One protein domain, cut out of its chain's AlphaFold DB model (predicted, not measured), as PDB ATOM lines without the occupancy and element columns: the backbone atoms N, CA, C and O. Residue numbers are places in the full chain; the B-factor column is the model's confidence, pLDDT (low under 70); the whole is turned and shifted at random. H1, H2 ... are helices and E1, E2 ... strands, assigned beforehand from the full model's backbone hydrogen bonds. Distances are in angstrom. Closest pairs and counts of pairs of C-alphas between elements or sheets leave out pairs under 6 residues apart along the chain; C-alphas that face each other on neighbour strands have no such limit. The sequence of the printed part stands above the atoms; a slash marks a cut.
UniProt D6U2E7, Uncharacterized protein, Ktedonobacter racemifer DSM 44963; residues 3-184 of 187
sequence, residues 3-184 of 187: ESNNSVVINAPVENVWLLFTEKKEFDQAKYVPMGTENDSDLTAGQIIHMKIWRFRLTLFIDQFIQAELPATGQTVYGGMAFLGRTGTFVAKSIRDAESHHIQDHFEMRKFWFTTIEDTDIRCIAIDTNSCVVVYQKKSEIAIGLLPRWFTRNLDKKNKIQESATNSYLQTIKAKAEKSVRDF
ATOM      1  N   GLU A   3      31.784  35.101 -19.299       76.81
ATOM      2  CA  GLU A   3      31.269  35.642 -18.043       76.81
ATOM      3  C   GLU A   3      30.083  34.786 -17.596       76.81
ATOM      4  O   GLU A   3      29.158  34.544 -18.372       76.81
ATOM      5  N   SER A   4      30.128  34.309 -16.355       76.75
ATOM      6  CA  SER A   4      29.028  33.595 -15.715       76.75
ATOM      7  C   SER A   4      28.652  34.320 -14.433       76.75
ATOM      8  O   SER A   4      29.473  34.413 -13.519       76.75
ATOM      9  N   ASN A   5      27.411  34.793 -14.373       81.19
ATOM     10  CA  ASN A   5      26.838  35.451 -13.206       81.19
ATOM     11  C   ASN A   5      25.713  34.567 -12.676       81.19
ATOM     12  O   ASN A   5      24.696  34.390 -13.345       81.19
ATOM     13  N   ASN A   6      25.917  34.007 -11.489       82.44
ATOM     14  CA  ASN A   6      24.960  33.149 -10.809       82.44
ATOM     15  C   ASN A   6      24.571  33.790  -9.477       82.44
ATOM     16  O   ASN A   6      25.403  34.391  -8.797       82.44
ATOM     17  N   SER A   7      23.312  33.643  -9.085       84.38
ATOM     18  CA  SER A   7      22.857  34.006  -7.749       84.38
ATOM     19  C   SER A   7      21.954  32.920  -7.188       84.38
ATOM     20  O   SER A   7      21.203  32.275  -7.920       84.38
ATOM     21  N   VAL A   8      22.048  32.705  -5.880       84.50
ATOM     22  CA  VAL A   8      21.233  31.728  -5.160       84.50
ATOM     23  C   VAL A   8      20.786  32.324  -3.835       84.50
ATOM     24  O   VAL A   8      21.571  32.953  -3.129       84.50
ATOM     25  N   VAL A   9      19.506  32.148  -3.518       84.94
ATOM     26  CA  VAL A   9      18.949  32.502  -2.210       84.94
ATOM     27  C   VAL A   9      19.122  31.301  -1.291       84.94
ATOM     28  O   VAL A   9      18.786  30.179  -1.670       84.94
ATOM     29  N   ILE A  10      19.653  31.533  -0.098       84.81
ATOM     30  CA  ILE A  10      19.882  30.512   0.918       84.81
ATOM     31  C   ILE A  10      19.137  30.931   2.181       84.81
ATOM     32  O   ILE A  10      19.315  32.045   2.669       84.81
ATOM     33  N   ASN A  11      18.334  30.019   2.726       86.94
ATOM     34  CA  ASN A  11      17.632  30.200   3.997       86.94
ATOM     35  C   ASN A  11      18.565  29.859   5.167       86.94
ATOM     36  O   ASN A  11      18.359  28.876   5.879       86.94
ATOM     37  N   ALA A  12      19.640  30.631   5.299       85.75
ATOM     38  CA  ALA A  12      20.520  30.616   6.455       85.75
ATOM     39  C   ALA A  12      21.074  32.032   6.714       85.75
ATOM     40  O   ALA A  12      21.148  32.830   5.773       85.75
ATOM     41  N   PRO A  13      21.490  32.339   7.960       88.19
ATOM     42  CA  PRO A  13      22.212  33.570   8.274       88.19
ATOM     43  C   PRO A  13      23.469  33.730   7.413       88.19
ATOM     44  O   PRO A  13      24.139  32.742   7.084       88.19
ATOM     45  N   VAL A  14      23.793  34.977   7.062       89.19
ATOM     46  CA  VAL A  14      24.904  35.304   6.155       89.19
ATOM     47  C   VAL A  14      26.248  34.826   6.709       89.19
ATOM     48  O   VAL A  14      27.081  34.338   5.948       89.19
ATOM     49  N   GLU A  15      26.414  34.862   8.028       87.56
ATOM     50  CA  GLU A  15      27.624  34.456   8.739       87.56
ATOM     51  C   GLU A  15      27.879  32.954   8.569       87.56
ATOM     52  O   GLU A  15      28.988  32.536   8.243       87.56
ATOM     53  N   ASN A  16      26.835  32.129   8.695       85.00
ATOM     54  CA  ASN A  16      26.951  30.678   8.525       85.00
ATOM     55  C   ASN A  16      27.308  30.310   7.083       85.00
ATOM     56  O   ASN A  16      28.097  29.399   6.841       85.00
ATOM     57  N   VAL A  17      26.719  31.014   6.115       85.38
ATOM     58  CA  VAL A  17      27.008  30.796   4.694       85.38
ATOM     59  C   VAL A  17      28.422  31.257   4.350       85.38
ATOM     60  O   VAL A  17      29.122  30.573   3.606       85.38
ATOM     61  N   TRP A  18      28.869  32.369   4.922       84.88
ATOM     62  CA  TRP A  18      30.223  32.882   4.763       84.88
ATOM     63  C   TRP A  18      31.287  31.910   5.266       84.88
ATOM     64  O   TRP A  18      32.226  31.612   4.524       84.88
ATOM     65  N   LEU A  19      31.087  31.339   6.460       85.19
ATOM     66  CA  LEU A  19      31.993  30.336   7.025       85.19
ATOM     67  C   LEU A  19      32.180  29.140   6.081       85.19
ATOM     68  O   LEU A  19      33.300  28.672   5.893       85.19
ATOM     69  N   LEU A  20      31.125  28.704   5.378       82.44
ATOM     70  CA  LEU A  20      31.240  27.625   4.387       82.44
ATOM     71  C   LEU A  20      32.202  27.959   3.238       82.44
ATOM     72  O   LEU A  20      32.831  27.045   2.707       82.44
ATOM     73  N   PHE A  21      32.318  29.227   2.837       77.75
ATOM     74  CA  PHE A  21      33.226  29.650   1.766       77.75
ATOM     75  C   PHE A  21      34.651  29.899   2.253       77.75
ATOM     76  O   PHE A  21      35.596  29.707   1.481       77.75
ATOM     77  N   THR A  22      34.818  30.326   3.504       74.94
ATOM     78  CA  THR A  22      36.136  30.613   4.076       74.94
ATOM     79  C   THR A  22      36.822  29.371   4.628       74.94
ATOM     80  O   THR A  22      38.027  29.239   4.435       74.94
ATOM     81  N   GLU A  23      36.074  28.446   5.241       69.69
ATOM     82  CA  GLU A  23      36.614  27.231   5.871       69.69
ATOM     83  C   GLU A  23      36.813  26.080   4.870       69.69
ATOM     84  O   GLU A  23      37.798  25.356   4.951       69.69
ATOM     85  N   LYS A  24      35.932  25.902   3.870       56.16
ATOM     86  CA  LYS A  24      36.047  24.777   2.908       56.16
ATOM     87  C   LYS A  24      37.002  25.020   1.734       56.16
ATOM     88  O   LYS A  24      37.153  24.144   0.880       56.16
ATOM     89  N   LYS A  25      37.658  26.182   1.656       53.72
ATOM     90  CA  LYS A  25      38.573  26.534   0.552       53.72
ATOM     91  C   LYS A  25      39.956  25.850   0.626       53.72
ATOM     92  O   LYS A  25      40.890  26.308  -0.022       53.72
ATOM     93  N   GLU A  26      40.080  24.723   1.333       46.88
ATOM     94  CA  GLU A  26      41.165  23.745   1.123       46.88
ATOM     95  C   GLU A  26      41.024  22.978  -0.209       46.88
ATOM     96  O   GLU A  26      41.977  22.371  -0.697       46.88
ATOM     97  N   PHE A  27      39.856  23.025  -0.860       37.09
ATOM     98  CA  PHE A  27      39.637  22.364  -2.146       37.09
ATOM     99  C   PHE A  27      40.139  23.206  -3.335       37.09
ATOM    100  O   PHE A  27      39.715  24.341  -3.533       37.09
ATOM    101  N   ASP A  28      40.977  22.583  -4.173       41.62
ATOM    102  CA  ASP A  28      41.537  23.067  -5.453       41.62
ATOM    103  C   ASP A  28      42.837  23.916  -5.400       41.62
ATOM    104  O   ASP A  28      43.213  24.534  -6.401       41.62
ATOM    105  N   GLN A  29      43.625  23.832  -4.312       42.09
ATOM    106  CA  GLN A  29      45.005  24.378  -4.228       42.09
ATOM    107  C   GLN A  29      45.963  23.873  -5.336       42.09
ATOM    108  O   GLN A  29      47.054  24.405  -5.521       42.09
ATOM    109  N   ALA A  30      45.573  22.853  -6.104       40.38
ATOM    110  CA  ALA A  30      46.388  22.273  -7.168       40.38
ATOM    111  C   ALA A  30      46.363  23.055  -8.499       40.38
ATOM    112  O   ALA A  30      47.196  22.779  -9.367       40.38
ATOM    113  N   LYS A  31      45.421  23.992  -8.713       47.81
ATOM    114  CA  LYS A  31      45.270  24.671 -10.023       47.81
ATOM    115  C   LYS A  31      45.983  26.013 -10.144       47.81
ATOM    116  O   LYS A  31      46.402  26.364 -11.244       47.81
ATOM    117  N   TYR A  32      46.168  26.724  -9.041       51.06
ATOM    118  CA  TYR A  32      46.893  27.992  -8.993       51.06
ATOM    119  C   TYR A  32      47.877  27.928  -7.830       51.06
ATOM    120  O   TYR A  32      47.692  27.112  -6.933       51.06
ATOM    121  N   VAL A  33      48.942  28.738  -7.879       55.44
ATOM    122  CA  VAL A  33      49.909  28.880  -6.772       55.44
ATOM    123  C   VAL A  33      49.139  28.876  -5.454       55.44
ATOM    124  O   VAL A  33      48.173  29.637  -5.387       55.44
ATOM    125  N   PRO A  34      49.493  28.024  -4.471       53.03
ATOM    126  CA  PRO A  34      48.722  27.887  -3.244       53.03
ATOM    127  C   PRO A  34      48.531  29.268  -2.612       53.03
ATOM    128  O   PRO A  34      49.459  29.897  -2.117       53.03
ATOM    129  N   MET A  35      47.314  29.781  -2.748       53.31
ATOM    130  CA  MET A  35      46.882  31.103  -2.321       53.31
ATOM    131  C   MET A  35      46.006  30.896  -1.098       53.31
ATOM    132  O   MET A  35      44.780  30.916  -1.192       53.31
ATOM    133  N   GLY A  36      46.616  30.594   0.041       43.50
ATOM    134  CA  GLY A  36      45.838  30.314   1.236       43.50
ATOM    135  C   GLY A  36      46.691  29.994   2.444       43.50
ATOM    136  O   GLY A  36      47.430  29.021   2.441       43.50
ATOM    137  N   THR A  37      46.540  30.867   3.427       46.31
ATOM    138  CA  THR A  37      47.029  30.881   4.803       46.31
ATOM    139  C   THR A  37      46.673  29.641   5.627       46.31
ATOM    140  O   THR A  37      45.637  29.028   5.390       46.31
ATOM    141  N   GLU A  38      47.498  29.436   6.662       40.47
ATOM    142  CA  GLU A  38      47.439  28.450   7.758       40.47
ATOM    143  C   GLU A  38      48.174  27.127   7.483       40.47
ATOM    144  O   GLU A  38      47.583  26.104   7.178       40.47
ATOM    145  N   ASN A  39      49.498  27.159   7.678       41.44
ATOM    146  CA  ASN A  39      50.377  25.995   7.856       41.44
ATOM    147  C   ASN A  39      50.509  25.031   6.663       41.44
ATOM    148  O   ASN A  39      50.001  23.918   6.694       41.44
ATOM    149  N   ASP A  40      51.285  25.426   5.651       39.31
ATOM    150  CA  ASP A  40      52.505  24.695   5.263       39.31
ATOM    151  C   ASP A  40      53.181  25.389   4.064       39.31
ATOM    152  O   ASP A  40      52.687  25.403   2.938       39.31
ATOM    153  N   SER A  41      54.360  25.962   4.330       47.19
ATOM    154  CA  SER A  41      55.206  26.801   3.462       47.19
ATOM    155  C   SER A  41      54.678  28.212   3.165       47.19
ATOM    156  O   SER A  41      54.053  28.468   2.138       47.19
ATOM    157  N   ASP A  42      55.012  29.159   4.050       60.56
ATOM    158  CA  ASP A  42      54.917  30.588   3.750       60.56
ATOM    159  C   ASP A  42      55.622  30.861   2.424       60.56
ATOM    160  O   ASP A  42      56.810  30.570   2.252       60.56
ATOM    161  N   LEU A  43      54.872  31.381   1.460       63.38
ATOM    162  CA  LEU A  43      55.457  31.764   0.196       63.38
ATOM    163  C   LEU A  43      56.441  32.922   0.445       63.38
ATOM    164  O   LEU A  43      56.054  33.967   0.967       63.38
ATOM    165  N   THR A  44      57.715  32.752   0.087       69.19
ATOM    166  CA  THR A  44      58.767  33.758   0.337       69.19
ATOM    167  C   THR A  44      59.258  34.401  -0.952       69.19
ATOM    168  O   THR A  44      59.365  33.736  -1.983       69.19
ATOM    169  N   ALA A  45      59.611  35.691  -0.915       74.88
ATOM    170  CA  ALA A  45      60.231  36.352  -2.065       74.88
ATOM    171  C   ALA A  45      61.527  35.620  -2.456       74.88
ATOM    172  O   ALA A  45      62.306  35.210  -1.597       74.88
ATOM    173  N   GLY A  46      61.733  35.411  -3.754       74.81
ATOM    174  CA  GLY A  46      62.815  34.592  -4.301       74.81
ATOM    175  C   GLY A  46      62.527  33.087  -4.348       74.81
ATOM    176  O   GLY A  46      63.359  32.332  -4.852       74.81
ATOM    177  N   GLN A  47      61.367  32.621  -3.869       80.50
ATOM    178  CA  GLN A  47      61.005  31.207  -3.946       80.50
ATOM    179  C   GLN A  47      60.785  30.762  -5.390       80.50
ATOM    180  O   GLN A  47      60.201  31.470  -6.214       80.50
ATOM    181  N   ILE A  48      61.219  29.535  -5.677       80.69
ATOM    182  CA  ILE A  48      61.026  28.885  -6.966       80.69
ATOM    183  C   ILE A  48      60.099  27.691  -6.775       80.69
ATOM    184  O   ILE A  48      60.427  26.746  -6.059       80.69
ATOM    185  N   ILE A  49      58.951  27.714  -7.445       81.25
ATOM    186  CA  ILE A  49      57.971  26.626  -7.427       81.25
ATOM    187  C   ILE A  49      58.016  25.906  -8.769       81.25
ATOM    188  O   ILE A  49      57.931  26.521  -9.832       81.25
ATOM    189  N   HIS A  50      58.115  24.581  -8.737       77.81
ATOM    190  CA  HIS A  50      58.053  23.755  -9.935       77.81
ATOM    191  C   HIS A  50      56.759  22.956  -9.965       77.81
ATOM    192  O   HIS A  50      56.539  22.075  -9.142       77.81
ATOM    193  N   MET A  51      55.930  23.233 -10.965       76.00
ATOM    194  CA  MET A  51      54.667  22.548 -11.193       76.00
ATOM    195  C   MET A  51      54.775  21.654 -12.427       76.00
ATOM    196  O   MET A  51      55.316  22.047 -13.468       76.00
ATOM    197  N   LYS A  52      54.241  20.436 -12.334       72.00
ATOM    198  CA  LYS A  52      54.147  19.514 -13.468       72.00
ATOM    199  C   LYS A  52      52.757  19.623 -14.087       72.00
ATOM    200  O   LYS A  52      51.771  19.248 -13.466       72.00
ATOM    201  N   ILE A  53      52.690  20.105 -15.324       69.50
ATOM    202  CA  ILE A  53      51.455  20.184 -16.109       69.50
ATOM    203  C   ILE A  53      51.567  19.149 -17.226       69.50
ATOM    204  O   ILE A  53      52.269  19.359 -18.218       69.50
ATOM    205  N   TRP A  54      50.895  18.006 -17.058       75.19
ATOM    206  CA  TRP A  54      51.000  16.853 -17.960       75.19
ATOM    207  C   TRP A  54      52.457  16.374 -18.131       75.19
ATOM    208  O   TRP A  54      53.056  15.832 -17.199       75.19
ATOM    209  N   ARG A  55      53.035  16.560 -19.327       79.06
ATOM    210  CA  ARG A  55      54.423  16.210 -19.673       79.06
ATOM    211  C   ARG A  55      55.381  17.401 -19.581       79.06
ATOM    212  O   ARG A  55      56.571  17.235 -19.829       79.06
ATOM    213  N   PHE A  56      54.887  18.587 -19.231       73.94
ATOM    214  CA  PHE A  56      55.658  19.827 -19.230       73.94
ATOM    215  C   PHE A  56      55.890  20.348 -17.810       73.94
ATOM    216  O   PHE A  56      55.061  20.164 -16.918       73.94
ATOM    217  N   ARG A  57      57.025  21.022 -17.606       77.75
ATOM    218  CA  ARG A  57      57.359  21.706 -16.351       77.75
ATOM    219  C   ARG A  57      57.048  23.192 -16.490       77.75
ATOM    220  O   ARG A  57      57.573  23.855 -17.385       77.75
ATOM    221  N   LEU A  58      56.208  23.693 -15.596       80.12
ATOM    222  CA  LEU A  58      56.038  25.112 -15.320       80.12
ATOM    223  C   LEU A  58      56.919  25.448 -14.117       80.12
ATOM    224  O   LEU A  58      56.890  24.755 -13.106       80.12
ATOM    225  N   THR A  59      57.732  26.484 -14.239       82.94
ATOM    226  CA  THR A  59      58.486  27.046 -13.118       82.94
ATOM    227  C   THR A  59      57.927  28.418 -12.817       82.94
ATOM    228  O   THR A  59      57.701  29.185 -13.747       82.94
ATOM    229  N   LEU A  60      57.699  28.714 -11.550       82.31
ATOM    230  CA  LEU A  60      57.271  30.013 -11.061       82.31
ATOM    231  C   LEU A  60      58.375  30.552 -10.162       82.31
ATOM    232  O   LEU A  60      58.929  29.807  -9.360       82.31
ATOM    233  N   PHE A  61      58.697  31.821 -10.332       85.56
ATOM    234  CA  PHE A  61      59.661  32.561  -9.534       85.56
ATOM    235  C   PHE A  61      58.867  33.641  -8.839       85.56
ATOM    236  O   PHE A  61      58.194  34.409  -9.523       85.56
ATOM    237  N   ILE A  62      58.872  33.668  -7.514       84.50
ATOM    238  CA  ILE A  62      58.087  34.665  -6.805       84.50
ATOM    239  C   ILE A  62      58.951  35.882  -6.526       84.50
ATOM    240  O   ILE A  62      59.959  35.780  -5.835       84.50
ATOM    241  N   ASP A  63      58.552  37.026  -7.069       82.69
ATOM    242  CA  ASP A  63      59.342  38.252  -7.014       82.69
ATOM    243  C   ASP A  63      58.993  39.066  -5.766       82.69
ATOM    244  O   ASP A  63      59.880  39.533  -5.056       82.69
ATOM    245  N   GLN A  64      57.696  39.224  -5.480       81.56
ATOM    246  CA  GLN A  64      57.222  40.043  -4.362       81.56
ATOM    247  C   GLN A  64      55.864  39.584  -3.822       81.56
ATOM    248  O   GLN A  64      55.034  39.016  -4.542       81.56
ATOM    249  N   PHE A  65      55.638  39.925  -2.554       76.38
ATOM    250  CA  PHE A  65      54.404  39.697  -1.813       76.38
ATOM    251  C   PHE A  65      53.928  41.004  -1.210       76.38
ATOM    252  O   PHE A  65      54.712  41.740  -0.614       76.38
ATOM    253  N   ILE A  66      52.636  41.273  -1.352       79.06
ATOM    254  CA  ILE A  66      51.986  42.432  -0.751       79.06
ATOM    255  C   ILE A  66      50.767  41.918   0.005       79.06
ATOM    256  O   ILE A  66      49.846  41.373  -0.606       79.06
ATOM    257  N   GLN A  67      50.772  42.055   1.328       76.69
ATOM    258  CA  GLN A  67      49.606  41.739   2.150       76.69
ATOM    259  C   GLN A  67      48.516  42.793   1.944       76.69
ATOM    260  O   GLN A  67      48.812  43.959   1.677       76.69
ATOM    261  N   ALA A  68      47.256  42.370   2.020       73.31
ATOM    262  CA  ALA A  68      46.131  43.296   1.977       73.31
ATOM    263  C   ALA A  68      46.124  44.205   3.219       73.31
ATOM    264  O   ALA A  68      46.505  43.783   4.311       73.31
ATOM    265  N   GLU A  69      45.687  45.452   3.045       72.44
ATOM    266  CA  GLU A  69      45.456  46.374   4.159       72.44
ATOM    267  C   GLU A  69      44.168  45.993   4.914       72.44
ATOM    268  O   GLU A  69      43.170  45.596   4.305       72.44
ATOM    269  N   LEU A  70      44.186  46.136   6.245       64.44
ATOM    270  CA  LEU A  70      43.023  45.917   7.117       64.44
ATOM    271  C   LEU A  70      41.866  46.869   6.740       64.44
ATOM    272  O   LEU A  70      42.141  48.019   6.387       64.44
ATOM    273  N   PRO A  71      40.583  46.453   6.832       66.06
ATOM    274  CA  PRO A  71      40.046  45.266   7.522       66.06
ATOM    275  C   PRO A  71      40.041  43.976   6.686       66.06
ATOM    276  O   PRO A  71      39.676  42.913   7.187       66.06
ATOM    277  N   ALA A  72      40.453  44.044   5.420       75.81
ATOM    278  CA  ALA A  72      40.497  42.879   4.554       75.81
ATOM    279  C   ALA A  72      41.713  41.991   4.867       75.81
ATOM    280  O   ALA A  72      42.792  42.459   5.228       75.81
ATOM    281  N   THR A  73      41.546  40.687   4.682       77.75
ATOM    282  CA  THR A  73      42.615  39.687   4.781       77.75
ATOM    283  C   THR A  73      42.940  39.155   3.393       77.75
ATOM    284  O   THR A  73      42.055  39.001   2.554       77.75
ATOM    285  N   GLY A  74      44.211  38.898   3.099       74.12
ATOM    286  CA  GLY A  74      44.598  38.414   1.779       74.12
ATOM    287  C   GLY A  74      46.011  38.792   1.374       74.12
ATOM    288  O   GLY A  74      46.761  39.407   2.135       74.12
ATOM    289  N   GLN A  75      46.369  38.421   0.150       76.81
ATOM    290  CA  GLN A  75      47.699  38.652  -0.396       76.81
ATOM    291  C   GLN A  75      47.669  38.843  -1.909       76.81
ATOM    292  O   GLN A  75      46.850  38.265  -2.626       76.81
ATOM    293  N   THR A  76      48.616  39.640  -2.390       80.81
ATOM    294  CA  THR A  76      48.958  39.756  -3.803       80.81
ATOM    295  C   THR A  76      50.364  39.219  -4.012       80.81
ATOM    296  O   THR A  76      51.316  39.671  -3.376       80.81
ATOM    297  N   VAL A  77      50.486  38.259  -4.919       81.25
ATOM    298  CA  VAL A  77      51.729  37.612  -5.320       81.25
ATOM    299  C   VAL A  77      52.062  38.050  -6.735       81.25
ATOM    300  O   VAL A  77      51.236  37.923  -7.642       81.25
ATOM    301  N   TYR A  78      53.284  38.527  -6.931       82.31
ATOM    302  CA  TYR A  78      53.814  38.824  -8.255       82.31
ATOM    303  C   TYR A  78      55.036  37.960  -8.505       82.31
ATOM    304  O   TYR A  78      55.846  37.743  -7.601       82.31
ATOM    305  N   GLY A  79      55.188  37.493  -9.736       85.25
ATOM    306  CA  GLY A  79      56.322  36.657 -10.069       85.25
ATOM    307  C   GLY A  79      56.573  36.467 -11.553       85.25
ATOM    308  O   GLY A  79      55.713  36.702 -12.411       85.25
ATOM    309  N   GLY A  80      57.762  35.963 -11.852       84.00
ATOM    310  CA  GLY A  80      58.108  35.395 -13.140       84.00
ATOM    311  C   GLY A  80      57.571  33.973 -13.304       84.00
ATOM    312  O   GLY A  80      57.359  33.228 -12.351       84.00
ATOM    313  N   MET A  81      57.412  33.536 -14.544       85.06
ATOM    314  CA  MET A  81      57.193  32.128 -14.863       85.06
ATOM    315  C   MET A  81      58.053  31.688 -16.037       85.06
ATOM    316  O   MET A  81      58.349  32.485 -16.921       85.06
ATOM    317  N   ALA A  82      58.375  30.402 -16.108       83.19
ATOM    318  CA  ALA A  82      58.974  29.760 -17.265       83.19
ATOM    319  C   ALA A  82      58.202  28.491 -17.644       83.19
ATOM    320  O   ALA A  82      57.978  27.608 -16.819       83.19
ATOM    321  N   PHE A  83      57.811  28.379 -18.913       79.50
ATOM    322  CA  PHE A  83      57.109  27.218 -19.465       79.50
ATOM    323  C   PHE A  83      57.604  26.955 -20.882       79.50
ATOM    324  O   PHE A  83      57.642  27.884 -21.690       79.50
ATOM    325  N   LEU A  84      57.971  25.708 -21.197       77.38
ATOM    326  CA  LEU A  84      58.531  25.338 -22.509       77.38
ATOM    327  C   LEU A  84      59.746  26.202 -22.915       77.38
ATOM    328  O   LEU A  84      59.860  26.626 -24.062       77.38
ATOM    329  N   GLY A  85      60.627  26.519 -21.958       75.19
ATOM    330  CA  GLY A  85      61.830  27.327 -22.205       75.19
ATOM    331  C   GLY A  85      61.571  28.816 -22.461       75.19
ATOM    332  O   GLY A  85      62.496  29.534 -22.825       75.19
ATOM    333  N   ARG A  86      60.336  29.299 -22.278       80.56
ATOM    334  CA  ARG A  86      59.975  30.710 -22.455       80.56
ATOM    335  C   ARG A  86      59.493  31.329 -21.159       80.56
ATOM    336  O   ARG A  86      58.747  30.692 -20.414       80.56
ATOM    337  N   THR A  87      59.896  32.573 -20.932       84.75
ATOM    338  CA  THR A  87      59.558  33.335 -19.735       84.75
ATOM    339  C   THR A  87      58.278  34.156 -19.912       84.75
ATOM    340  O   THR A  87      57.852  34.472 -21.027       84.75
ATOM    341  N   GLY A  88      57.633  34.458 -18.793       86.44
ATOM    342  CA  GLY A  88      56.452  35.304 -18.681       86.44
ATOM    343  C   GLY A  88      56.317  35.827 -17.255       86.44
ATOM    344  O   GLY A  88      57.204  35.602 -16.435       86.44
ATOM    345  N   THR A  89      55.204  36.483 -16.957       87.12
ATOM    346  CA  THR A  89      54.899  37.016 -15.624       87.12
ATOM    347  C   THR A  89      53.513  36.587 -15.183       87.12
ATOM    348  O   THR A  89      52.613  36.429 -16.013       87.12
ATOM    349  N   PHE A  90      53.330  36.386 -13.885       86.25
ATOM    350  CA  PHE A  90      52.016  36.192 -13.294       86.25
ATOM    351  C   PHE A  90      51.786  37.180 -12.159       86.25
ATOM    352  O   PHE A  90      52.714  37.596 -11.463       86.25
ATOM    353  N   VAL A  91      50.521  37.535 -11.994       83.94
ATOM    354  CA  VAL A  91      50.001  38.241 -10.836       83.94
ATOM    355  C   VAL A  91      48.835  37.428 -10.336       83.94
ATOM    356  O   VAL A  91      47.990  36.985 -11.108       83.94
ATOM    357  N   ALA A  92      48.799  37.203  -9.042       81.56
ATOM    358  CA  ALA A  92      47.725  36.467  -8.432       81.56
ATOM    359  C   ALA A  92      47.362  37.201  -7.138       81.56
ATOM    360  O   ALA A  92      48.236  37.645  -6.398       81.56
ATOM    361  N   LYS A  93      46.076  37.407  -6.900       82.06
ATOM    362  CA  LYS A  93      45.553  38.222  -5.808       82.06
ATOM    363  C   LYS A  93      44.372  37.493  -5.199       82.06
ATOM    364  O   LYS A  93      43.480  37.075  -5.927       82.06
ATOM    365  N   SER A  94      44.356  37.383  -3.881       83.00
ATOM    366  CA  SER A  94      43.199  36.912  -3.129       83.00
ATOM    367  C   SER A  94      42.914  37.911  -2.022       83.00
ATOM    368  O   SER A  94      43.820  38.263  -1.267       83.00
ATOM    369  N   ILE A  95      41.680  38.402  -1.965       83.31
ATOM    370  CA  ILE A  95      41.165  39.271  -0.909       83.31
ATOM    371  C   ILE A  95      39.923  38.611  -0.319       83.31
ATOM    372  O   ILE A  95      39.054  38.131  -1.045       83.31
ATOM    373  N   ARG A  96      39.835  38.626   1.005       83.69
ATOM    374  CA  ARG A  96      38.689  38.201   1.796       83.69
ATOM    375  C   ARG A  96      38.370  39.302   2.795       83.69
ATOM    376  O   ARG A  96      39.179  39.606   3.669       83.69
ATOM    377  N   ASP A  97      37.194  39.883   2.669       85.56
ATOM    378  CA  ASP A  97      36.683  40.889   3.585       85.56
ATOM    379  C   ASP A  97      35.497  40.302   4.352       85.56
ATOM    380  O   ASP A  97      34.438  40.026   3.783       85.56
ATOM    381  N   ALA A  98      35.709  40.062   5.645       84.50
ATOM    382  CA  ALA A  98      34.697  39.498   6.528       84.50
ATOM    383  C   ALA A  98      33.595  40.511   6.869       84.50
ATOM    384  O   ALA A  98      32.461  40.104   7.100       84.50
ATOM    385  N   GLU A  99      33.890  41.815   6.865       84.88
ATOM    386  CA  GLU A  99      32.894  42.844   7.182       84.88
ATOM    387  C   GLU A  99      31.859  42.952   6.058       84.88
ATOM    388  O   GLU A  99      30.650  42.987   6.300       84.88
ATOM    389  N   SER A 100      32.326  42.942   4.807       85.00
ATOM    390  CA  SER A 100      31.454  42.990   3.630       85.00
ATOM    391  C   SER A 100      31.033  41.615   3.096       85.00
ATOM    392  O   SER A 100      30.291  41.551   2.114       85.00
ATOM    393  N   HIS A 101      31.457  40.523   3.748       87.44
ATOM    394  CA  HIS A 101      31.236  39.135   3.320       87.44
ATOM    395  C   HIS A 101      31.573  38.927   1.833       87.44
ATOM    396  O   HIS A 101      30.794  38.366   1.044       87.44
ATOM    397  N   HIS A 102      32.757  39.407   1.448       87.50
ATOM    398  CA  HIS A 102      33.226  39.490   0.070       87.50
ATOM    399  C   HIS A 102      34.544  38.741  -0.129       87.50
ATOM    400  O   HIS A 102      35.527  38.970   0.573       87.50
ATOM    401  N   ILE A 103      34.584  37.850  -1.119       85.12
ATOM    402  CA  ILE A 103      35.804  37.181  -1.578       85.12
ATOM    403  C   ILE A 103      36.073  37.588  -3.018       85.12
ATOM    404  O   ILE A 103      35.219  37.417  -3.889       85.12
ATOM    405  N   GLN A 104      37.290  38.050  -3.276       84.75
ATOM    406  CA  GLN A 104      37.768  38.375  -4.606       84.75
ATOM    407  C   GLN A 104      39.075  37.638  -4.886       84.75
ATOM    408  O   GLN A 104      40.087  37.878  -4.232       84.75
ATOM    409  N   ASP A 105      39.060  36.798  -5.915       83.62
ATOM    410  CA  ASP A 105      40.250  36.148  -6.449       83.62
ATOM    411  C   ASP A 105      40.510  36.665  -7.867       83.62
ATOM    412  O   ASP A 105      39.610  36.699  -8.705       83.62
ATOM    413  N   HIS A 106      41.747  37.059  -8.139       82.44
ATOM    414  CA  HIS A 106      42.214  37.483  -9.453       82.44
ATOM    415  C   HIS A 106      43.491  36.727  -9.794       82.44
ATOM    416  O   HIS A 106      44.435  36.679  -9.002       82.44
ATOM    417  N   PHE A 107      43.542  36.161 -10.990       82.88
ATOM    418  CA  PHE A 107      44.727  35.521 -11.529       82.88
ATOM    419  C   PHE A 107      44.983  36.018 -12.943       82.88
ATOM    420  O   PHE A 107      44.148  35.875 -13.832       82.88
ATOM    421  N   GLU A 108      46.175  36.544 -13.169       81.50
ATOM    422  CA  GLU A 108      46.643  36.981 -14.467       81.50
ATOM    423  C   GLU A 108      47.974  36.306 -14.798       81.50
ATOM    424  O   GLU A 108      48.951  36.386 -14.059       81.50
ATOM    425  N   MET A 109      48.035  35.674 -15.966       82.62
ATOM    426  CA  MET A 109      49.247  35.115 -16.550       82.62
ATOM    427  C   MET A 109      49.501  35.789 -17.894       82.62
ATOM    428  O   MET A 109      48.686  35.692 -18.809       82.62
ATOM    429  N   ARG A 110      50.675  36.401 -18.046       82.06
ATOM    430  CA  ARG A 110      51.146  37.006 -19.293       82.06
ATOM    431  C   ARG A 110      52.355  36.255 -19.830       82.06
ATOM    432  O   ARG A 110      53.387  36.129 -19.173       82.06
ATOM    433  N   LYS A 111      52.256  35.798 -21.074       81.81
ATOM    434  CA  LYS A 111      53.369  35.295 -21.889       81.81
ATOM    435  C   LYS A 111      53.413  36.044 -23.212       81.81
ATOM    436  O   LYS A 111      52.438  36.654 -23.632       81.81
ATOM    437  N   PHE A 112      54.536  35.930 -23.922       72.81
ATOM    438  CA  PHE A 112      54.723  36.624 -25.201       72.81
ATOM    439  C   PHE A 112      53.644  36.276 -26.261       72.81
ATOM    440  O   PHE A 112      53.353  37.095 -27.121       72.81
ATOM    441  N   TRP A 113      53.050  35.077 -26.190       72.38
ATOM    442  CA  TRP A 113      52.034  34.551 -27.119       72.38
ATOM    443  C   TRP A 113      50.637  34.349 -26.530       72.38
ATOM    444  O   TRP A 113      49.747  33.925 -27.260       72.38
ATOM    445  N   PHE A 114      50.416  34.596 -25.239       78.25
ATOM    446  CA  PHE A 114      49.072  34.548 -24.672       78.25
ATOM    447  C   PHE A 114      48.994  35.262 -23.327       78.25
ATOM    448  O   PHE A 114      49.958  35.277 -22.562       78.25
ATOM    449  N   THR A 115      47.812  35.775 -23.034       80.62
ATOM    450  CA  THR A 115      47.407  36.304 -21.744       80.62
ATOM    451  C   THR A 115      46.176  35.535 -21.287       80.62
ATOM    452  O   THR A 115      45.250  35.328 -22.071       80.62
ATOM    453  N   THR A 116      46.169  35.108 -20.034       82.12
ATOM    454  CA  THR A 116      45.009  34.508 -19.375       82.12
ATOM    455  C   THR A 116      44.690  35.342 -18.150       82.12
ATOM    456  O   THR A 116      45.582  35.584 -17.345       82.12
ATOM    457  N   ILE A 117      43.441  35.775 -18.031       83.44
ATOM    458  CA  ILE A 117      42.908  36.500 -16.883       83.44
ATOM    459  C   ILE A 117      41.709  35.710 -16.370       83.44
ATOM    460  O   ILE A 117      40.827  35.334 -17.145       83.44
ATOM    461  N   GLU A 118      41.685  35.444 -15.074       80.81
ATOM    462  CA  GLU A 118      40.560  34.844 -14.372       80.81
ATOM    463  C   GLU A 118      40.224  35.680 -13.144       80.81
ATOM    464  O   GLU A 118      41.042  35.816 -12.240       80.81
ATOM    465  N   ASP A 119      38.999  36.195 -13.113       82.50
ATOM    466  CA  ASP A 119      38.428  36.901 -11.975       82.50
ATOM    467  C   ASP A 119      37.288  36.075 -11.400       82.50
ATOM    468  O   ASP A 119      36.399  35.620 -12.126       82.50
ATOM    469  N   THR A 120      37.296  35.904 -10.085       84.31
ATOM    470  CA  THR A 120      36.189  35.324  -9.333       84.31
ATOM    471  C   THR A 120      35.798  36.287  -8.223       84.31
ATOM    472  O   THR A 120      36.639  36.716  -7.438       84.31
ATOM    473  N   ASP A 121      34.517  36.621  -8.161       85.81
ATOM    474  CA  ASP A 121      33.926  37.494  -7.153       85.81
ATOM    475  C   ASP A 121      32.752  36.751  -6.500       85.81
ATOM    476  O   ASP A 121      31.831  36.294  -7.187       85.81
ATOM    477  N   ILE A 122      32.816  36.574  -5.181       86.06
ATOM    478  CA  ILE A 122      31.787  35.914  -4.375       86.06
ATOM    479  C   ILE A 122      31.342  36.880  -3.290       86.06
ATOM    480  O   ILE A 122      32.151  37.318  -2.476       86.06
ATOM    481  N   ARG A 123      30.044  37.169  -3.238       89.31
ATOM    482  CA  ARG A 123      29.456  38.057  -2.232       89.31
ATOM    483  C   ARG A 123      28.303  37.364  -1.539       89.31
ATOM    484  O   ARG A 123      27.418  36.838  -2.215       89.31
ATOM    485  N   CYS A 124      28.285  37.411  -0.214       86.75
ATOM    486  CA  CYS A 124      27.133  36.993   0.577       86.75
ATOM    487  C   CYS A 124      26.413  38.248   1.076       86.75
ATOM    488  O   CYS A 124      27.003  39.100   1.727       86.75
ATOM    489  N   ILE A 125      25.137  38.395   0.735       87.88
ATOM    490  CA  ILE A 125      24.350  39.590   1.045       87.88
ATOM    491  C   ILE A 125      23.166  39.169   1.902       87.88
ATOM    492  O   ILE A 125      22.292  38.444   1.431       87.88
ATOM    493  N   ALA A 126      23.106  39.653   3.141       86.56
ATOM    494  CA  ALA A 126      21.944  39.443   3.996       86.56
ATOM    495  C   ALA A 126      20.683  40.079   3.377       86.56
ATOM    496  O   ALA A 126      20.698  41.244   2.940       86.56
ATOM    497  N   ILE A 127      19.604  39.294   3.341       84.12
ATOM    498  CA  ILE A 127      18.247  39.749   3.008       84.12
ATOM    499  C   ILE A 127      17.539  40.116   4.317       84.12
ATOM    500  O   ILE A 127      17.041  41.229   4.460       84.12
ATOM    501  N   ASP A 128      17.549  39.187   5.274       84.25
ATOM    502  CA  ASP A 128      17.031  39.329   6.635       84.25
ATOM    503  C   ASP A 128      17.935  38.562   7.627       84.25
ATOM    504  O   ASP A 128      19.079  38.244   7.303       84.25
ATOM    505  N   THR A 129      17.459  38.286   8.846       84.25
ATOM    506  CA  THR A 129      18.248  37.584   9.876       84.25
ATOM    507  C   THR A 129      18.488  36.105   9.569       84.25
ATOM    508  O   THR A 129      19.394  35.507  10.142       84.25
ATOM    509  N   ASN A 130      17.671  35.498   8.705       86.69
ATOM    510  CA  ASN A 130      17.635  34.050   8.489       86.69
ATOM    511  C   ASN A 130      17.891  33.660   7.029       86.69
ATOM    512  O   ASN A 130      17.893  32.472   6.713       86.69
ATOM    513  N   SER A 131      18.073  34.631   6.138       83.00
ATOM    514  CA  SER A 131      18.264  34.404   4.717       83.00
ATOM    515  C   SER A 131      19.273  35.370   4.108       83.00
ATOM    516  O   SER A 131      19.374  36.552   4.453       83.00
ATOM    517  N   CYS A 132      20.019  34.855   3.138       88.69
ATOM    518  CA  CYS A 132      21.002  35.616   2.386       88.69
ATOM    519  C   CYS A 132      20.970  35.244   0.903       88.69
ATOM    520  O   CYS A 132      20.567  34.143   0.521       88.69
ATOM    521  N   VAL A 133      21.449  36.149   0.057       87.50
ATOM    522  CA  VAL A 133      21.780  35.852  -1.336       87.50
ATOM    523  C   VAL A 133      23.279  35.652  -1.450       87.50
ATOM    524  O   VAL A 133      24.049  36.536  -1.079       87.50
ATOM    525  N   VAL A 134      23.688  34.542  -2.050       87.25
ATOM    526  CA  VAL A 134      25.052  34.380  -2.548       87.25
ATOM    527  C   VAL A 134      25.070  34.772  -4.013       87.25
ATOM    528  O   VAL A 134      24.315  34.230  -4.822       87.25
ATOM    529  N   VAL A 135      25.937  35.717  -4.357       86.44
ATOM    530  CA  VAL A 135      26.211  36.107  -5.737       86.44
ATOM    531  C   VAL A 135      27.603  35.624  -6.098       86.44
ATOM    532  O   VAL A 135      28.571  35.928  -5.410       86.44
ATOM    533  N   TYR A 136      27.682  34.872  -7.189       85.00
ATOM    534  CA  TYR A 136      28.909  34.325  -7.735       85.00
ATOM    535  C   TYR A 136      29.110  34.857  -9.149       85.00
ATOM    536  O   TYR A 136      28.277  34.631 -10.034       85.00
ATOM    537  N   GLN A 137      30.224  35.539  -9.371       85.00
ATOM    538  CA  GLN A 137      30.630  36.018 -10.682       85.00
ATOM    539  C   GLN A 137      31.986  35.431 -11.025       85.00
ATOM    540  O   GLN A 137      32.945  35.569 -10.269       85.00
ATOM    541  N   LYS A 138      32.074  34.791 -12.187       83.69
ATOM    542  CA  LYS A 138      33.345  34.342 -12.750       83.69
ATOM    543  C   LYS A 138      33.521  34.929 -14.137       83.69
ATOM    544  O   LYS A 138      32.643  34.792 -14.992       83.69
ATOM    545  N   LYS A 139      34.672  35.554 -14.364       81.62
ATOM    546  CA  LYS A 139      35.101  36.063 -15.664       81.62
ATOM    547  C   LYS A 139      36.400  35.381 -16.036       81.62
ATOM    548  O   LYS A 139      37.335  35.331 -15.247       81.62
ATOM    549  N   SER A 140      36.447  34.836 -17.242       79.75
ATOM    550  CA  SER A 140      37.664  34.280 -17.813       79.75
ATOM    551  C   SER A 140      37.902  34.884 -19.187       79.75
ATOM    552  O   SER A 140      37.026  34.903 -20.065       79.75
ATOM    553  N   GLU A 141      39.110  35.387 -19.381       81.50
ATOM    554  CA  GLU A 141      39.592  35.887 -20.649       81.50
ATOM    555  C   GLU A 141      40.887  35.176 -21.018       81.50
ATOM    556  O   GLU A 141      41.842  35.119 -20.252       81.50
ATOM    557  N   ILE A 142      40.915  34.626 -22.227       77.38
ATOM    558  CA  ILE A 142      42.123  34.081 -22.829       77.38
ATOM    559  C   ILE A 142      42.329  34.852 -24.121       77.38
ATOM    560  O   ILE A 142      41.527  34.758 -25.051       77.38
ATOM    561  N   ALA A 143      43.406  35.622 -24.170       72.75
ATOM    562  CA  ALA A 143      43.848  36.328 -25.355       72.75
ATOM    563  C   ALA A 143      45.111  35.641 -25.869       72.75
ATOM    564  O   ALA A 143      46.153  35.683 -25.228       72.75
ATOM    565  N   ILE A 144      45.047  34.999 -27.032       72.31
ATOM    566  CA  ILE A 144      46.234  34.417 -27.667       72.31
ATOM    567  C   ILE A 144      46.908  35.535 -28.472       72.31
ATOM    568  O   ILE A 144      46.369  36.040 -29.455       72.31
ATOM    569  N   GLY A 145      48.087  35.953 -28.013       54.97
ATOM    570  CA  GLY A 145      48.925  37.030 -28.537       54.97
ATOM    571  C   GLY A 145      49.614  36.700 -29.861       54.97
ATOM    572  O   GLY A 145      50.808  36.931 -30.011       54.97
ATOM    573  N   LEU A 146      48.866  36.174 -30.829       54.75
ATOM    574  CA  LEU A 146      49.224  36.275 -32.248       54.75
ATOM    575  C   LEU A 146      48.540  37.476 -32.922       54.75
ATOM    576  O   LEU A 146      48.794  37.746 -34.092       54.75
ATOM    577  N   LEU A 147      47.688  38.211 -32.196       52.38
ATOM    578  CA  LEU A 147      46.945  39.346 -32.734       52.38
ATOM    579  C   LEU A 147      47.618  40.693 -32.402       52.38
ATOM    580  O   LEU A 147      48.142  40.881 -31.302       52.38
ATOM    581  N   PRO A 148      47.627  41.645 -33.352       50.69
ATOM    582  CA  PRO A 148      48.392  42.882 -33.245       50.69
ATOM    583  C   PRO A 148      47.907  43.825 -32.124       50.69
ATOM    584  O   PRO A 148      46.716  43.957 -31.847       50.69
ATOM    585  N   ARG A 149      48.871  44.542 -31.517       50.50
ATOM    586  CA  ARG A 149      48.765  45.393 -30.305       50.50
ATOM    587  C   ARG A 149      47.652  46.458 -30.282       50.50
ATOM    588  O   ARG A 149      47.380  47.015 -29.225       50.50
ATOM    589  N   TRP A 150      47.023  46.786 -31.408       56.06
ATOM    590  CA  TRP A 150      45.941  47.777 -31.464       56.06
ATOM    591  C   TRP A 150      44.580  47.220 -31.016       56.06
ATOM    592  O   TRP A 150      43.701  48.004 -30.670       56.06
ATOM    593  N   PHE A 151      44.420  45.894 -30.936       53.47
ATOM    594  CA  PHE A 151      43.186  45.266 -30.445       53.47
ATOM    595  C   PHE A 151      43.034  45.299 -28.914       53.47
ATOM    596  O   PHE A 151      41.913  45.297 -28.413       53.47
ATOM    597  N   THR A 152      44.131  45.365 -28.155       47.69
ATOM    598  CA  THR A 152      44.109  45.220 -26.685       47.69
ATOM    599  C   THR A 152      43.933  46.539 -25.923       47.69
ATOM    600  O   THR A 152      43.563  46.528 -24.754       47.69
ATOM    601  N   ARG A 153      44.118  47.697 -26.575       45.41
ATOM    602  CA  ARG A 153      44.035  49.033 -25.941       45.41
ATOM    603  C   ARG A 153      42.626  49.467 -25.502       45.41
ATOM    604  O   ARG A 153      42.502  50.446 -24.774       45.41
ATOM    605  N   ASN A 154      41.576  48.754 -25.911       46.97
ATOM    606  CA  ASN A 154      40.186  49.080 -25.560       46.97
ATOM    607  C   ASN A 154      39.683  48.420 -24.260       46.97
ATOM    608  O   ASN A 154      38.523  48.618 -23.897       46.97
ATOM    609  N   LEU A 155      40.517  47.641 -23.562       48.84
ATOM    610  CA  LEU A 155      40.094  46.868 -22.388       48.84
ATOM    611  C   LEU A 155      40.186  47.667 -21.073       48.84
ATOM    612  O   LEU A 155      39.249  47.621 -20.282       48.84
ATOM    613  N   ASP A 156      41.199  48.522 -20.892       42.47
ATOM    614  CA  ASP A 156      41.411  49.251 -19.621       42.47
ATOM    615  C   ASP A 156      40.312  50.276 -19.275       42.47
ATOM    616  O   ASP A 156      40.062  50.565 -18.105       42.47
ATOM    617  N   LYS A 157      39.597  50.815 -20.273       44.62
ATOM    618  CA  LYS A 157      38.475  51.744 -20.031       44.62
ATOM    619  C   LYS A 157      37.198  51.047 -19.540       44.62
ATOM    620  O   LYS A 157      36.301  51.737 -19.058       44.62
ATOM    621  N   LYS A 158      37.092  49.715 -19.639       50.16
ATOM    622  CA  LYS A 158      35.884  48.975 -19.233       50.16
ATOM    623  C   LYS A 158      35.785  48.753 -17.721       50.16
ATOM    624  O   LYS A 158      34.670  48.739 -17.208       50.16
ATOM    625  N   ASN A 159      36.906  48.695 -17.000       46.66
ATOM    626  CA  ASN A 159      36.919  48.308 -15.582       46.66
ATOM    627  C   ASN A 159      36.170  49.293 -14.659       46.66
ATOM    628  O   ASN A 159      35.421  48.857 -13.790       46.66
ATOM    629  N   LYS A 160      36.249  50.614 -14.897       46.28
ATOM    630  CA  LYS A 160      35.518  51.614 -14.082       46.28
ATOM    631  C   LYS A 160      34.004  51.646 -14.330       46.28
ATOM    632  O   LYS A 160      33.240  51.971 -13.430       46.28
ATOM    633  N   ILE A 161      33.559  51.318 -15.543       50.84
ATOM    634  CA  ILE A 161      32.123  51.245 -15.872       50.84
ATOM    635  C   ILE A 161      31.516  49.962 -15.282       50.84
ATOM    636  O   ILE A 161      30.342  49.926 -14.913       50.84
ATOM    637  N   GLN A 162      32.331  48.916 -15.147       52.56
ATOM    638  CA  GLN A 162      31.891  47.605 -14.699       52.56
ATOM    639  C   GLN A 162      31.572  47.575 -13.200       52.56
ATOM    640  O   GLN A 162      30.547  47.010 -12.838       52.56
ATOM    641  N   GLU A 163      32.341  48.241 -12.334       54.38
ATOM    642  CA  GLU A 163      32.034  48.311 -10.891       54.38
ATOM    643  C   GLU A 163      30.654  48.931 -10.610       54.38
ATOM    644  O   GLU A 163      29.862  48.381  -9.841       54.38
ATOM    645  N   SER A 164      30.315  50.025 -11.303       56.91
ATOM    646  CA  SER A 164      29.002  50.676 -11.183       56.91
ATOM    647  C   SER A 164      27.860  49.770 -11.664       56.91
ATOM    648  O   SER A 164      26.846  49.629 -10.975       56.91
ATOM    649  N   ALA A 165      28.046  49.089 -12.799       59.88
ATOM    650  CA  ALA A 165      27.068  48.138 -13.325       59.88
ATOM    651  C   ALA A 165      26.884  46.918 -12.402       59.88
ATOM    652  O   ALA A 165      25.764  46.439 -12.221       59.88
ATOM    653  N   THR A 166      27.965  46.454 -11.770       63.22
ATOM    654  CA  THR A 166      27.939  45.312 -10.847       63.22
ATOM    655  C   THR A 166      27.163  45.660  -9.578       63.22
ATOM    656  O   THR A 166      26.281  44.908  -9.176       63.22
ATOM    657  N   ASN A 167      27.391  46.840  -8.998       67.19
ATOM    658  CA  ASN A 167      26.652  47.287  -7.813       67.19
ATOM    659  C   ASN A 167      25.153  47.486  -8.095       67.19
ATOM    660  O   ASN A 167      24.317  47.079  -7.289       67.19
ATOM    661  N   SER A 168      24.798  48.036  -9.261       67.62
ATOM    662  CA  SER A 168      23.394  48.158  -9.681       67.62
ATOM    663  C   SER A 168      22.726  46.789  -9.883       67.62
ATOM    664  O   SER A 168      21.582  46.571  -9.468       67.62
ATOM    665  N   TYR A 169      23.457  45.821 -10.445       72.44
ATOM    666  CA  TYR A 169      22.992  44.442 -10.582       72.44
ATOM    667  C   TYR A 169      22.765  43.770  -9.220       72.44
ATOM    668  O   TYR A 169      21.719  43.154  -9.011       72.44
ATOM    669  N   LEU A 170      23.682  43.951  -8.266       70.00
ATOM    670  CA  LEU A 170      23.552  43.417  -6.905       70.00
ATOM    671  C   LEU A 170      22.347  44.003  -6.165       70.00
ATOM    672  O   LEU A 170      21.583  43.253  -5.558       70.00
ATOM    673  N   GLN A 171      22.124  45.316  -6.267       73.25
ATOM    674  CA  GLN A 171      20.932  45.964  -5.706       73.25
ATOM    675  C   GLN A 171      19.643  45.404  -6.319       73.25
ATOM    676  O   GLN A 171      18.676  45.139  -5.608       73.25
ATOM    677  N   THR A 172      19.646  45.155  -7.630       76.38
ATOM    678  CA  THR A 172      18.499  44.566  -8.333       76.38
ATOM    679  C   THR A 172      18.234  43.128  -7.882       76.38
ATOM    680  O   THR A 172      17.076  42.754  -7.689       76.38
ATOM    681  N   ILE A 173      19.279  42.312  -7.702       75.38
ATOM    682  CA  ILE A 173      19.135  40.945  -7.182       75.38
ATOM    683  C   ILE A 173      18.591  40.975  -5.758       75.38
ATOM    684  O   ILE A 173      17.641  40.252  -5.470       75.38
ATOM    685  N   LYS A 174      19.155  41.824  -4.891       73.94
ATOM    686  CA  LYS A 174      18.700  41.954  -3.507       73.94
ATOM    687  C   LYS A 174      17.216  42.319  -3.451       73.94
ATOM    688  O   LYS A 174      16.446  41.602  -2.823       73.94
ATOM    689  N   ALA A 175      16.790  43.338  -4.197       75.94
ATOM    690  CA  ALA A 175      15.387  43.749  -4.250       75.94
ATOM    691  C   ALA A 175      14.452  42.637  -4.768       75.94
ATOM    692  O   ALA A 175      13.339  42.465  -4.269       75.94
ATOM    693  N   LYS A 176      14.892  41.850  -5.762       76.19
ATOM    694  CA  LYS A 176      14.129  40.691  -6.257       76.19
ATOM    695  C   LYS A 176      14.029  39.577  -5.214       76.19
ATOM    696  O   LYS A 176      12.959  38.992  -5.071       76.19
ATOM    697  N   ALA A 177      15.116  39.297  -4.498       68.19
ATOM    698  CA  ALA A 177      15.145  38.283  -3.452       68.19
ATOM    699  C   ALA A 177      14.260  38.684  -2.261       68.19
ATOM    700  O   ALA A 177      13.417  37.896  -1.846       68.19
ATOM    701  N   GLU A 178      14.345  39.937  -1.801       73.69
ATOM    702  CA  GLU A 178      13.469  40.490  -0.756       73.69
ATOM    703  C   GLU A 178      11.986  40.384  -1.129       73.69
ATOM    704  O   GLU A 178      11.156  40.022  -0.297       73.69
ATOM    705  N   LYS A 179      11.638  40.665  -2.391       74.00
ATOM    706  CA  LYS A 179      10.262  40.519  -2.879       74.00
ATOM    707  C   LYS A 179       9.811  39.054  -2.891       74.00
ATOM    708  O   LYS A 179       8.725  38.752  -2.413       74.00
ATOM    709  N   SER A 180      10.661  38.144  -3.369       65.50
ATOM    710  CA  SER A 180      10.364  36.707  -3.406       65.50
ATOM    711  C   SER A 180      10.159  36.102  -2.015       65.50
ATOM    712  O   SER A 180       9.315  35.223  -1.866       65.50
ATOM    713  N   VAL A 181      10.909  36.555  -1.005       60.56
ATOM    714  CA  VAL A 181      10.750  36.105   0.389       60.56
ATOM    715  C   VAL A 181       9.434  36.617   0.985       60.56
ATOM    716  O   VAL A 181       8.750  35.881   1.691       60.56
ATOM    717  N   ARG A 182       9.022  37.851   0.657       60.84
ATOM    718  CA  ARG A 182       7.723  38.400   1.095       60.84
ATOM    719  C   ARG A 182       6.526  37.688   0.465       60.84
ATOM    720  O   ARG A 182       5.510  37.524   1.134       60.84
ATOM    721  N   ASP A 183       6.649  37.273  -0.793       61.22
ATOM    722  CA  ASP A 183       5.567  36.613  -1.536       61.22
ATOM    723  C   ASP A 183       5.389  35.129  -1.133       61.22
ATOM    724  O   ASP A 183       4.318  34.558  -1.344       61.22
ATOM    725  N   PHE A 184       6.395  34.516  -0.493       48.97
ATOM    726  CA  PHE A 184       6.349  33.148   0.038       48.97
ATOM    727  C   PHE A 184       6.805  33.102   1.505       48.97
ATOM    728  O   PHE A 184       7.919  32.655   1.788       48.97
TER     729      PHE A 184
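Overview. This is residues 3 to 184 of the 187 residues of an uncharacterized protein of Ktedonobacter racemifer DSM 44963 (UniProt D6U2E7). One long, twisted sheet of eight strands makes a curved wall, with the short helix H1 over one face and the long helix H2 slanting over the other, near the E1 edge. The sheet curls toward the H1 face, E3 and E4 bending near its E2 edge, and the unnamed residues 24 to 47 cross this hollow from H1 to E2. The 182 printed residues hold E1, H1, E2 to E8 and H2, in that order; the sheet runs E1 E8 E7 E6 E5 E4 E3 E2, all antiparallel, and the class is mixed. The whole is only just compact, close to loose, with a radius of gyration of the C-alphas of 18.9 A and spans of 60 by 44 by 32 A.

Arrangement. E1, residues 3 to 10, is an edge strand, antiparallel to E8, residues 132 to 144; N 6 and O 136 are 2.8 A apart, within hydrogen-bond range. H1, residues 14 to 23, is on the sheet at a height of 8.6 A, over E7, residues 114 to 126, and along it at 3 degrees on the local plane; their closest C-alphas are those of Val 14 and Ala 126, 5.5 A. E2, residues 48 to 53, is the other edge strand and begins a meander, each strand the antiparallel neighbour of the one before: E2, E3 (56 to 67), E4 (73 to 83), E5 (86 to 97), E6 (102 to 111), E7 and E8. Its hairpins have N and O pairs within range, in that order: N 51 and O 58, 2.8 A; N 61 and O 80, 2.8 A; N 77 and O 92, 2.8 A; N 91 and O 108, 2.8 A; N 105 and O 120, 2.9 A; N 119 and O 139, 2.8 A. E3 bends by 62 degrees at residue 64 and E4 by 57 degrees at residue 80. H2, residues 159 to 183, is on the opposite face from H1, at a height of 9.6 A over E8 and E7; it runs slantwise to the strands, only just, at 31 degrees to E8 on the local plane. The closest C-alphas of H2 and E8 are those of Lys 174 and Val 133, 7.2 A. O i to N i+4 pairs are within range in 5 of 6 for H1 and 20 of 21 for H2.

Along the chain. E1 begins at C-alpha 3 (31.269, 35.642, -18.043) and spans 22.7 A; H1 spans 14.2 A and E2 15.8 A. E3, E4, E5 and E6 span 31.2, 30.9, 36.4 and 30.1 A. E7 spans 39.8 A and E8 39.3 A. H2 spans 36.3 A and ends at C-alpha 183 (5.567, 36.613, -1.536).

Size, cuts and confidence. The C-alphas farthest apart are those of Gly 85 and Asp 183, 60.7 A. The printed part has no cut; the links H1 to E2 and E8 to H2 are long. Residues 153 to 165, of which 159 to 165 belong to H2, stand free. The mean pLDDT of the printed part is 72.8, and 55 residues are under 70, among them 23 to 44 and 145 to 168.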